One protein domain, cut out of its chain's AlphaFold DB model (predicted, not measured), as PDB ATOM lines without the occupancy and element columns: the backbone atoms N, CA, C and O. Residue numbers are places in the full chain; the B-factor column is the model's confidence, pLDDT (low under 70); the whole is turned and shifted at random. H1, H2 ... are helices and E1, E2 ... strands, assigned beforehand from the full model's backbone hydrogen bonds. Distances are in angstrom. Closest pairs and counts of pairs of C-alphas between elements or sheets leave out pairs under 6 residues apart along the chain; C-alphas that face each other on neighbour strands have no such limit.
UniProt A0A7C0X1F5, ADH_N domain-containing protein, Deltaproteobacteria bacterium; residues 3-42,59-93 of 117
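What this domain is: This is residues 3 to 42 and 59 to 93 of the 117 residues of the protein "ADH_N domain-containing protein" of Deltaproteobacteria bacterium (UniProt A0A7C0X1F5). A small sheet of three strands, E2, E1 and E3, has the helix H3 over one face, while H1 and H2 gather beyond the end of the sheet where E1 stops and E2 starts. E4 lies away from this body, and residues 69 to 84 loop from H3 back to E3. The printed part has 75 residues, with three named helices and four named strands in the order E1 H1 H2 E2 H3 E3 E4. The sheet, E2 - E1 - E3, is antiparallel; the class is mixed, helices and strands. The whole is compact, with a radius of gyration of the C-alphas of 12.2 A and spans of 37 by 25 by 23 A.

Where its parts are: Find C-alpha 3 at (131.091, -17.143, 3.204); from there E1, residues 3 to 7, runs 12.0 A. Beside it are E2, residues 34 to 38, 13.2 A, and E3, residues 85 to 87. Look for H3 at residues 61 to 68, 10.8 A, H1 at residues 10 to 19, 14.1 A, and H2 at residues 24 to 28. E4, residues 91 to 93, ends at C-alpha 93, (133.918, -27.749, 13.704).

How they stand to each other: Between E2 and E1, antiparallel at 136 degrees, N 35 and O 5 are 2.8 A apart; between E1 and E3, antiparallel at 143 degrees, N 6 and O 86 are 2.8 A apart, both within hydrogen-bond range. H3 is on the sheet at a height of 9.4 A, only just over E1 with 3 C-alphas. H2 touches H3, closest at the C-alphas of Ala 27 and Phe 68, 5.2 A. H2 only just touches H1, with 3 pairs of C-alphas within 8 A, closest Thr 19 and Ala 26 at 6.1 A. In H1 and H3 every O i to N i+4 pair is within hydrogen-bond range; H2 has 0 of 1, but 2 of 2 O i to N i+3 pairs. E4 pairs with no named strand and is apart from E3.

The domain as a whole: The C-alphas farthest apart, Phe 22 and Pro 42, are 38.1 A apart. Residues 43 to 58 are not printed; C-alphas 42 and 59 are 21.7 A apart across the cut. The link H3 to E3 is long. Residues 73 to 81 have pLDDT under 70.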
ATOM      1  N   ALA A   3     132.126 -16.882   2.213       96.56
ATOM      2  CA  ALA A   3     131.091 -17.143   3.204       96.56
ATOM      3  C   ALA A   3     129.706 -17.221   2.558       96.56
ATOM      4  O   ALA A   3     129.455 -16.599   1.522       96.56
ATOM      5  N   ILE A   4     128.810 -17.969   3.202       95.56
ATOM      6  CA  ILE A   4     127.378 -17.953   2.915       95.56
ATOM      7  C   ILE A   4     126.671 -17.061   3.938       95.56
ATOM      8  O   ILE A   4     126.849 -17.214   5.148       95.56
ATOM      9  N   TYR A   5     125.886 -16.102   3.460       94.06
ATOM     10  CA  TYR A   5     125.089 -15.237   4.322       94.06
ATOM     11  C   TYR A   5     123.725 -14.948   3.715       94.06
ATOM     12  O   TYR A   5     123.542 -14.951   2.499       94.06
ATOM     13  N   PHE A   6     122.784 -14.639   4.590       92.12
ATOM     14  CA  PHE A   6     121.488 -14.086   4.262       92.12
ATOM     15  C   PHE A   6     121.561 -12.552   4.300       92.12
ATOM     16  O   PHE A   6     121.982 -11.964   5.301       92.12
ATOM     17  N   ASP A   7     121.212 -11.904   3.191       90.50
ATOM     18  CA  ASP A   7     121.149 -10.448   3.042       90.50
ATOM     19  C   ASP A   7     119.785  -9.945   3.528       90.50
ATOM     20  O   ASP A   7     118.764 -10.227   2.894       90.50
ATOM     21  N   ASN A   8     119.757  -9.169   4.616       86.56
ATOM     22  CA  ASN A   8     118.528  -8.604   5.193       86.56
ATOM     23  C   ASN A   8     117.995  -7.407   4.378       86.56
ATOM     24  O   ASN A   8     117.467  -6.425   4.902       86.56
ATOM     25  N   ASN A   9     118.132  -7.473   3.057       86.19
ATOM     26  CA  ASN A   9     117.584  -6.497   2.140       86.19
ATOM     27  C   ASN A   9     116.086  -6.762   1.941       86.19
ATOM     28  O   ASN A   9     115.693  -7.718   1.265       86.19
ATOM     29  N   LEU A  10     115.252  -5.873   2.483       84.06
ATOM     30  CA  LEU A  10     113.791  -5.976   2.425       84.06
ATOM     31  C   LEU A  10     113.248  -6.134   0.998       84.06
ATOM     32  O   LEU A  10     112.309  -6.896   0.788       84.06
ATOM     33  N   MET A  11     113.862  -5.487   0.001       86.31
ATOM     34  CA  MET A  11     113.426  -5.609  -1.394       86.31
ATOM     35  C   MET A  11     113.687  -7.009  -1.951       86.31
ATOM     36  O   MET A  11     112.830  -7.559  -2.642       86.31
ATOM     37  N   LYS A  12     114.838  -7.620  -1.636       88.12
ATOM     38  CA  LYS A  12     115.128  -9.011  -2.037       88.12
ATOM     39  C   LYS A  12     114.199  -9.997  -1.345       88.12
ATOM     40  O   LYS A  12     113.727 -10.929  -1.986       88.12
ATOM     41  N   ILE A  13     113.902  -9.769  -0.067       88.25
ATOM     42  CA  ILE A  13     112.959 -10.593   0.695       88.25
ATOM     43  C   ILE A  13     111.553 -10.501   0.083       88.25
ATOM     44  O   ILE A  13     110.925 -11.526  -0.172       88.25
ATOM     45  N   ALA A  14     111.079  -9.291  -0.227       87.25
ATOM     46  CA  ALA A  14     109.790  -9.088  -0.887       87.25
ATOM     47  C   ALA A  14     109.742  -9.756  -2.275       87.25
ATOM     48  O   ALA A  14     108.770 -10.445  -2.593       87.25
ATOM     49  N   MET A  15     110.808  -9.621  -3.072       89.56
ATOM     50  CA  MET A  15     110.941 -10.295  -4.368       89.56
ATOM     51  C   MET A  15     110.935 -11.818  -4.232       89.56
ATOM     52  O   MET A  15     110.273 -12.500  -5.018       89.56
ATOM     53  N   LEU A  16     111.621 -12.368  -3.229       89.62
ATOM     54  CA  LEU A  16     111.589 -13.799  -2.950       89.62
ATOM     55  C   LEU A  16     110.172 -14.254  -2.574       89.62
ATOM     56  O   LEU A  16     109.677 -15.218  -3.148       89.62
ATOM     57  N   ASN A  17     109.475 -13.538  -1.692       87.00
ATOM     58  CA  ASN A  17     108.096 -13.860  -1.307       87.00
ATOM     59  C   ASN A  17     107.112 -13.798  -2.487       87.00
ATOM     60  O   ASN A  17     106.115 -14.519  -2.513       87.00
ATOM     61  N   LEU A  18     107.352 -12.927  -3.469       89.69
ATOM     62  CA  LEU A  18     106.530 -12.863  -4.676       89.69
ATOM     63  C   LEU A  18     106.846 -14.020  -5.631       89.69
ATOM     64  O   LEU A  18     105.940 -14.710  -6.087       89.69
ATOM     65  N   THR A  19     108.126 -14.251  -5.914       90.75
ATOM     66  CA  THR A  19     108.575 -15.252  -6.898       90.75
ATOM     67  C   THR A  19     108.416 -16.692  -6.408       90.75
ATOM     68  O   THR A  19     108.094 -17.575  -7.205       90.75
ATOM     69  N   SER A  20     108.549 -16.933  -5.101       89.75
ATOM     70  CA  SER A  20     108.354 -18.249  -4.474       89.75
ATOM     71  C   SER A  20     106.927 -18.786  -4.604       89.75
ATOM     72  O   SER A  20     106.756 -20.002  -4.652       89.75
ATOM     73  N   ARG A  21     105.919 -17.912  -4.759       89.06
ATOM     74  CA  ARG A  21     104.524 -18.310  -5.044       89.06
ATOM     75  C   ARG A  21     104.370 -19.050  -6.372       89.06
ATOM     76  O   ARG A  21     103.451 -19.845  -6.517       89.06
ATOM     77  N   PHE A  22     105.253 -18.774  -7.329       92.38
ATOM     78  CA  PHE A  22     105.239 -19.394  -8.655       92.38
ATOM     79  C   PHE A  22     106.266 -20.520  -8.768       92.38
ATOM     80  O   PHE A  22     106.029 -21.511  -9.453       92.38
ATOM     81  N   ASN A  23     107.417 -20.377  -8.106       90.69
ATOM     82  CA  ASN A  23     108.462 -21.390  -8.091       90.69
ATOM     83  C   ASN A  23     109.249 -21.339  -6.777       90.69
ATOM     84  O   ASN A  23     110.039 -20.420  -6.555       90.69
ATOM     85  N   ARG A  24     109.119 -22.383  -5.948       88.44
ATOM     86  CA  ARG A  24     109.857 -22.508  -4.678       88.44
ATOM     87  C   ARG A  24     111.378 -22.391  -4.835       88.44
ATOM     88  O   ARG A  24     112.052 -21.901  -3.936       88.44
ATOM     89  N   TYR A  25     111.931 -22.794  -5.979       91.75
ATOM     90  CA  TYR A  25     113.371 -22.737  -6.242       91.75
ATOM     91  C   TYR A  25     113.876 -21.321  -6.557       91.75
ATOM     92  O   TYR A  25     115.085 -21.122  -6.670       91.75
ATOM     93  N   ALA A  26     112.998 -20.309  -6.620       92.12
ATOM     94  CA  ALA A  26     113.406 -18.903  -6.683       92.12
ATOM     95  C   ALA A  26     114.318 -18.502  -5.503       92.12
ATOM     96  O   ALA A  26     115.203 -17.660  -5.671       92.12
ATOM     97  N   ALA A  27     114.181 -19.179  -4.353       91.38
ATOM     98  CA  ALA A  27     115.052 -19.060  -3.181       91.38
ATOM     99  C   ALA A  27     116.525 -19.414  -3.442       91.38
ATOM    100  O   ALA A  27     117.401 -18.975  -2.702       91.38
ATOM    101  N   LEU A  28     116.811 -20.173  -4.501       92.25
ATOM    102  CA  LEU A  28     118.163 -20.560  -4.914       92.25
ATOM    103  C   LEU A  28     118.629 -19.796  -6.166       92.25
ATOM    104  O   LEU A  28     119.736 -20.006  -6.652       92.25
ATOM    105  N   GLY A  29     117.781 -18.916  -6.704       89.19
ATOM    106  CA  GLY A  29     118.045 -18.158  -7.921       89.19
ATOM    107  C   GLY A  29     118.722 -16.806  -7.679       89.19
ATOM    108  O   GLY A  29     119.067 -16.418  -6.563       89.19
ATOM    109  N   ARG A  30     118.850 -16.021  -8.756       84.19
ATOM    110  CA  ARG A  30     119.509 -14.697  -8.758       84.19
ATOM    111  C   ARG A  30     118.914 -13.699  -7.753       84.19
ATOM    112  O   ARG A  30     119.640 -12.856  -7.222       84.19
ATOM    113  N   PHE A  31     117.607 -13.785  -7.503       81.69
ATOM    114  CA  PHE A  31     116.878 -12.896  -6.592       81.69
ATOM    115  C   PHE A  31     116.826 -13.389  -5.148       81.69
ATOM    116  O   PHE A  31     116.280 -12.680  -4.305       81.69
ATOM    117  N   SER A  32     117.430 -14.543  -4.844       89.44
ATOM    118  CA  SER A  32     117.577 -15.011  -3.467       89.44
ATOM    119  C   SER A  32     118.149 -13.893  -2.580       89.44
ATOM    120  O   SER A  32     118.938 -13.080  -3.067       89.44
ATOM    121  N   PRO A  33     117.801 -13.798  -1.295       90.44
ATOM    122  CA  PRO A  33     118.548 -13.013  -0.315       90.44
ATOM    123  C   PRO A  33     119.830 -13.733   0.140       90.44
ATOM    124  O   PRO A  33     120.753 -13.087   0.630       90.44
ATOM    125  N   THR A  34     119.950 -15.045  -0.078       93.81
ATOM    126  CA  THR A  34     121.140 -15.819   0.296       93.81
ATOM    127  C   THR A  34     122.252 -15.650  -0.736       93.81
ATOM    128  O   THR A  34     122.036 -15.772  -1.945       93.81
ATOM    129  N   ARG A  35     123.469 -15.350  -0.285       93.38
ATOM    130  CA  ARG A  35     124.653 -15.158  -1.130       93.38
ATOM    131  C   ARG A  35     125.793 -16.034  -0.656       93.38
ATOM    132  O   ARG A  35     126.044 -16.124   0.537       93.38
ATOM    133  N   TYR A  36     126.514 -16.596  -1.619       95.06
ATOM    134  CA  TYR A  36     127.837 -17.166  -1.421       95.06
ATOM    135  C   TYR A  36     128.849 -16.293  -2.161       95.06
ATOM    136  O   TYR A  36     128.806 -16.198  -3.387       95.06
ATOM    137  N   THR A  37     129.700 -15.590  -1.421       95.06
ATOM    138  CA  THR A  37     130.641 -14.613  -1.990       95.06
ATOM    139  C   THR A  37     131.860 -14.442  -1.098       95.06
ATOM    140  O   THR A  37     131.864 -14.845   0.068       95.06
ATOM    141  N   ASP A  38     132.895 -13.822  -1.650       96.50
ATOM    142  CA  ASP A  38     134.015 -13.308  -0.882       96.50
ATOM    143  C   ASP A  38     133.569 -12.186   0.066       96.50
ATOM    144  O   ASP A  38     132.793 -11.295  -0.291       96.50
ATOM    145  N   VAL A  39     134.065 -12.263   1.296       95.44
ATOM    146  CA  VAL A  39     133.886 -11.307   2.385       95.44
ATOM    147  C   VAL A  39     135.247 -10.984   3.013       95.44
ATOM    148  O   VAL A  39     136.183 -11.792   2.896       95.44
ATOM    149  N   PRO A  40     135.379  -9.824   3.683       94.94
ATOM    150  CA  PRO A  40     136.575  -9.502   4.447       94.94
ATOM    151  C   PRO A  40     136.879 -10.586   5.475       94.94
ATOM    152  O   PRO A  40     135.979 -11.199   6.052       94.94
ATOM    153  N   GLU A  41     138.163 -10.829   5.678       94.38
ATOM    154  CA  GLU A  41     138.627 -11.714   6.732       94.38
ATOM    155  C   GLU A  41     138.268 -11.099   8.102       94.38
ATOM    156  O   GLU A  41     138.584  -9.930   8.323       94.38
ATOM    157  N   PRO A  42     137.609 -11.830   9.021       92.50
ATOM    158  CA  PRO A  42     137.215 -11.264  10.302       92.50
ATOM    159  C   PRO A  42     138.431 -11.059  11.208       92.50
ATOM    160  O   PRO A  42     139.309 -11.923  11.318       92.50
ATOM    161  N   ILE A  59     124.513 -28.528   7.950       96.00
ATOM    162  CA  ILE A  59     123.369 -27.742   7.492       96.00
ATOM    163  C   ILE A  59     122.218 -28.077   8.424       96.00
ATOM    164  O   ILE A  59     121.698 -29.195   8.391       96.00
ATOM    165  N   CYS A  60     121.799 -27.096   9.211       94.81
ATOM    166  CA  CYS A  60     120.640 -27.251  10.065       94.81
ATOM    167  C   CYS A  60     119.358 -26.976   9.274       94.81
ATOM    168  O   CYS A  60     119.328 -26.170   8.338       94.81
ATOM    169  N   VAL A  61     118.244 -27.552   9.719       92.62
ATOM    170  CA  VAL A  61     116.915 -27.261   9.162       92.62
ATOM    171  C   VAL A  61     116.587 -25.763   9.243       92.62
ATOM    172  O   VAL A  61     115.970 -25.212   8.331       92.62
ATOM    173  N   THR A  62     117.065 -25.050  10.268       88.75
ATOM    174  CA  THR A  62     116.843 -23.599  10.358       88.75
ATOM    175  C   THR A  62     117.583 -22.817   9.272       88.75
ATOM    176  O   THR A  62     117.098 -21.763   8.868       88.75
ATOM    177  N   ASP A  63     118.732 -23.302   8.782       91.62
ATOM    178  CA  ASP A  63     119.436 -22.663   7.660       91.62
ATOM    179  C   ASP A  63     118.601 -22.773   6.373       91.62
ATOM    180  O   ASP A  63     118.523 -21.823   5.592       91.62
ATOM    181  N   ILE A  64     117.914 -23.906   6.183       91.44
ATOM    182  CA  ILE A  64     116.998 -24.127   5.055       91.44
ATOM    183  C   ILE A  64     115.810 -23.166   5.150       91.44
ATOM    184  O   ILE A  64     115.536 -22.443   4.191       91.44
ATOM    185  N   HIS A  65     115.155 -23.077   6.309       88.94
ATOM    186  CA  HIS A  65     114.060 -22.122   6.500       88.94
ATOM    187  C   HIS A  65     114.507 -20.667   6.277       88.94
ATOM    188  O   HIS A  65     113.749 -19.884   5.700       88.94
ATOM    189  N   PHE A  66     115.754 -20.325   6.633       87.19
ATOM    190  CA  PHE A  66     116.368 -19.039   6.290       87.19
ATOM    191  C   PHE A  66     116.434 -18.820   4.782       87.19
ATOM    192  O   PHE A  66     115.955 -17.803   4.289       87.19
ATOM    193  N   ILE A  67     117.000 -19.774   4.042       90.38
ATOM    194  CA  ILE A  67     117.187 -19.663   2.590       90.38
ATOM    195  C   ILE A  67     115.850 -19.496   1.862       90.38
ATOM    196  O   ILE A  67     115.746 -18.660   0.962       90.38
ATOM    197  N   PHE A  68     114.837 -20.269   2.258       90.62
ATOM    198  CA  PHE A  68     113.520 -20.276   1.616       90.62
ATOM    199  C   PHE A  68     112.547 -19.225   2.168       90.62
ATOM    200  O   PHE A  68     111.462 -19.074   1.613       90.62
ATOM    201  N   MET A  69     112.928 -18.466   3.203       84.94
ATOM    202  CA  MET A  69     112.041 -17.526   3.904       84.94
ATOM    203  C   MET A  69     110.739 -18.169   4.411       84.94
ATOM    204  O   MET A  69     109.698 -17.523   4.504       84.94
ATOM    205  N   GLU A  70     110.805 -19.440   4.808       81.81
ATOM    206  CA  GLU A  70     109.685 -20.207   5.375       81.81
ATOM    207  C   GLU A  70     109.561 -19.967   6.886       81.81
ATOM    208  O   GLU A  70     109.509 -20.892   7.693       81.81
ATOM    209  N   MET A  71     109.605 -18.704   7.295       70.25
ATOM    210  CA  MET A  71     109.668 -18.320   8.702       70.25
ATOM    211  C   MET A  71     108.702 -17.181   8.935       70.25
ATOM    212  O   MET A  71     108.637 -16.244   8.140       70.25
ATOM    213  N   ASP A  72     107.965 -17.251  10.037       70.38
ATOM    214  CA  ASP A  72     107.074 -16.170  10.423       70.38
ATOM    215  C   ASP A  72     107.903 -14.907  10.726       70.38
ATOM    216  O   ASP A  72     108.710 -14.929  11.662       70.38
ATOM    217  N   PRO A  73     107.718 -13.795   9.987       63.12
ATOM    218  CA  PRO A  73     108.453 -12.555  10.228       63.12
ATOM    219  C   PRO A  73     108.275 -12.004  11.650       63.12
ATOM    220  O   PRO A  73     109.124 -11.251  12.117       63.12
ATOM    221  N   ARG A  74     107.197 -12.385  12.351       63.94
ATOM    222  CA  ARG A  74     106.929 -12.003  13.748       63.94
ATOM    223  C   ARG A  74     107.832 -12.729  14.741       63.94
ATOM    224  O   ARG A  74     108.068 -12.220  15.830       63.94
ATOM    225  N   CYS A  75     108.328 -13.905  14.374       58.66
ATOM    226  CA  CYS A  75     109.116 -14.766  15.251       58.66
ATOM    227  C   CYS A  75     110.597 -14.793  14.871       58.66
ATOM    228  O   CYS A  75     111.380 -15.455  15.552       58.66
ATOM    229  N   PHE A  76     110.989 -14.121  13.782       63.12
ATOM    230  CA  PHE A  76     112.275 -14.384  13.162       63.12
ATOM    231  C   PHE A  76     113.167 -13.153  12.953       63.12
ATOM    232  O   PHE A  76     112.735 -12.150  12.384       63.12
ATOM    233  N   PRO A  77     114.463 -13.233  13.322       57.56
ATOM    234  CA  PRO A  77     115.365 -12.085  13.312       57.56
ATOM    235  C   PRO A  77     115.774 -11.591  11.918       57.56
ATOM    236  O   PRO A  77     116.475 -10.589  11.819       57.56
ATOM    237  N   ALA A  78     115.339 -12.248  10.837       55.91
ATOM    238  CA  ALA A  78     115.527 -11.746   9.472       55.91
ATOM    239  C   ALA A  78     114.889 -10.353   9.261       55.91
ATOM    240  O   ALA A  78     115.282  -9.632   8.348       55.91
ATOM    241  N   GLY A  79     113.941  -9.959  10.124       55.56
ATOM    242  CA  GLY A  79     113.341  -8.623  10.160       55.56
ATOM    243  C   GLY A  79     113.878  -7.684  11.246       55.56
ATOM    244  O   GLY A  79     113.325  -6.600  11.403       55.56
ATOM    245  N   VAL A  80     114.910  -8.062  12.016       63.09
ATOM    246  CA  VAL A  80     115.441  -7.199  13.089       63.09
ATOM    247  C   VAL A  80     116.227  -6.034  12.474       63.09
ATOM    248  O   VAL A  80     117.241  -6.270  11.804       63.09
ATOM    249  N   PRO A  81     115.801  -4.774  12.699       64.19
ATOM    250  CA  PRO A  81     116.517  -3.606  12.201       64.19
ATOM    251  C   PRO A  81     117.962  -3.573  12.715       64.19
ATOM    252  O   PRO A  81     118.229  -3.883  13.873       64.19
ATOM    253  N   GLY A  82     118.901  -3.178  11.853       72.31
ATOM    254  CA  GLY A  82     120.315  -3.002  12.212       72.31
ATOM    255  C   GLY A  82     121.229  -4.194  11.908       72.31
ATOM    256  O   GLY A  82     122.445  -4.019  11.872       72.31
ATOM    257  N   ILE A  83     120.688  -5.377  11.599       81.06
ATOM    258  CA  ILE A  83     121.492  -6.511  11.114       81.06
ATOM    259  C   ILE A  83     121.456  -6.505   9.587       81.06
ATOM    260  O   ILE A  83     120.461  -6.902   8.993       81.06
ATOM    261  N   ALA A  84     122.538  -6.071   8.936       86.38
ATOM    262  CA  ALA A  84     122.603  -6.038   7.469       86.38
ATOM    263  C   ALA A  84     122.760  -7.437   6.846       86.38
ATOM    264  O   ALA A  84     122.242  -7.710   5.764       86.38
ATOM    265  N   ARG A  85     123.503  -8.326   7.514       89.94
ATOM    266  CA  ARG A  85     123.807  -9.679   7.031       89.94
ATOM    267  C   ARG A  85     123.798 -10.660   8.186       89.94
ATOM    268  O   ARG A  85     124.340 -10.356   9.248       89.94
ATOM    269  N   LYS A  86     123.269 -11.856   7.944       89.62
ATOM    270  CA  LYS A  86     123.400 -12.989   8.860       89.62
ATOM    271  C   LYS A  86     124.181 -14.113   8.193       89.62
ATOM    272  O   LYS A  86     123.732 -14.671   7.199       89.62
ATOM    273  N   TYR A  87     125.347 -14.436   8.734       93.00
ATOM    274  CA  TYR A  87     126.136 -15.579   8.277       93.00
ATOM    275  C   TYR A  87     125.466 -16.880   8.732       93.00
ATOM    276  O   TYR A  87     125.036 -16.975   9.883       93.00
ATOM    277  N   LEU A  88     125.316 -17.834   7.809       93.81
ATOM    278  CA  LEU A  88     124.682 -19.129   8.081       93.81
ATOM    279  C   LEU A  88     125.724 -20.162   8.529       93.81
ATOM    280  O   LEU A  88     126.925 -19.952   8.345       93.81
ATOM    281  N   GLY A  89     125.251 -21.287   9.071       93.12
ATOM    282  CA  GLY A  89     126.108 -22.377   9.537       93.12
ATOM    283  C   GLY A  89     126.520 -22.214  10.998       93.12
ATOM    284  O   GLY A  89     127.571 -21.657  11.314       93.12
ATOM    285  N   HIS A  90     125.675 -22.719  11.896       94.56
ATOM    286  CA  HIS A  90     125.898 -22.686  13.346       94.56
ATOM    287  C   HIS A  90     126.307 -24.049  13.932       94.56
ATOM    288  O   HIS A  90     126.522 -24.164  15.135       94.56
ATOM    289  N   GLU A  91     126.469 -25.063  13.081       96.75
ATOM    290  CA  GLU A  91     126.877 -26.425  13.441       96.75
ATOM    291  C   GLU A  91     128.300 -26.709  12.928       96.75
ATOM    292  O   GLU A  91     128.518 -27.592  12.100       96.75
ATOM    293  N   MET A  92     129.285 -25.910  13.347       95.88
ATOM    294  CA  MET A  92     130.651 -25.959  12.805       95.88
ATOM    295  C   MET A  92     131.653 -26.701  13.700       95.88
ATOM    296  O   MET A  92     131.587 -26.629  14.924       95.88
ATOM    297  N   VAL A  93     132.656 -27.327  13.073       97.25
ATOM    298  CA  VAL A  93     133.918 -27.749  13.704       97.25
ATOM    299  C   VAL A  93     135.110 -27.147  12.953       97.25
ATOM    300  O   VAL A  93     135.101 -26.984  11.730       97.25
TER     301      VAL A  93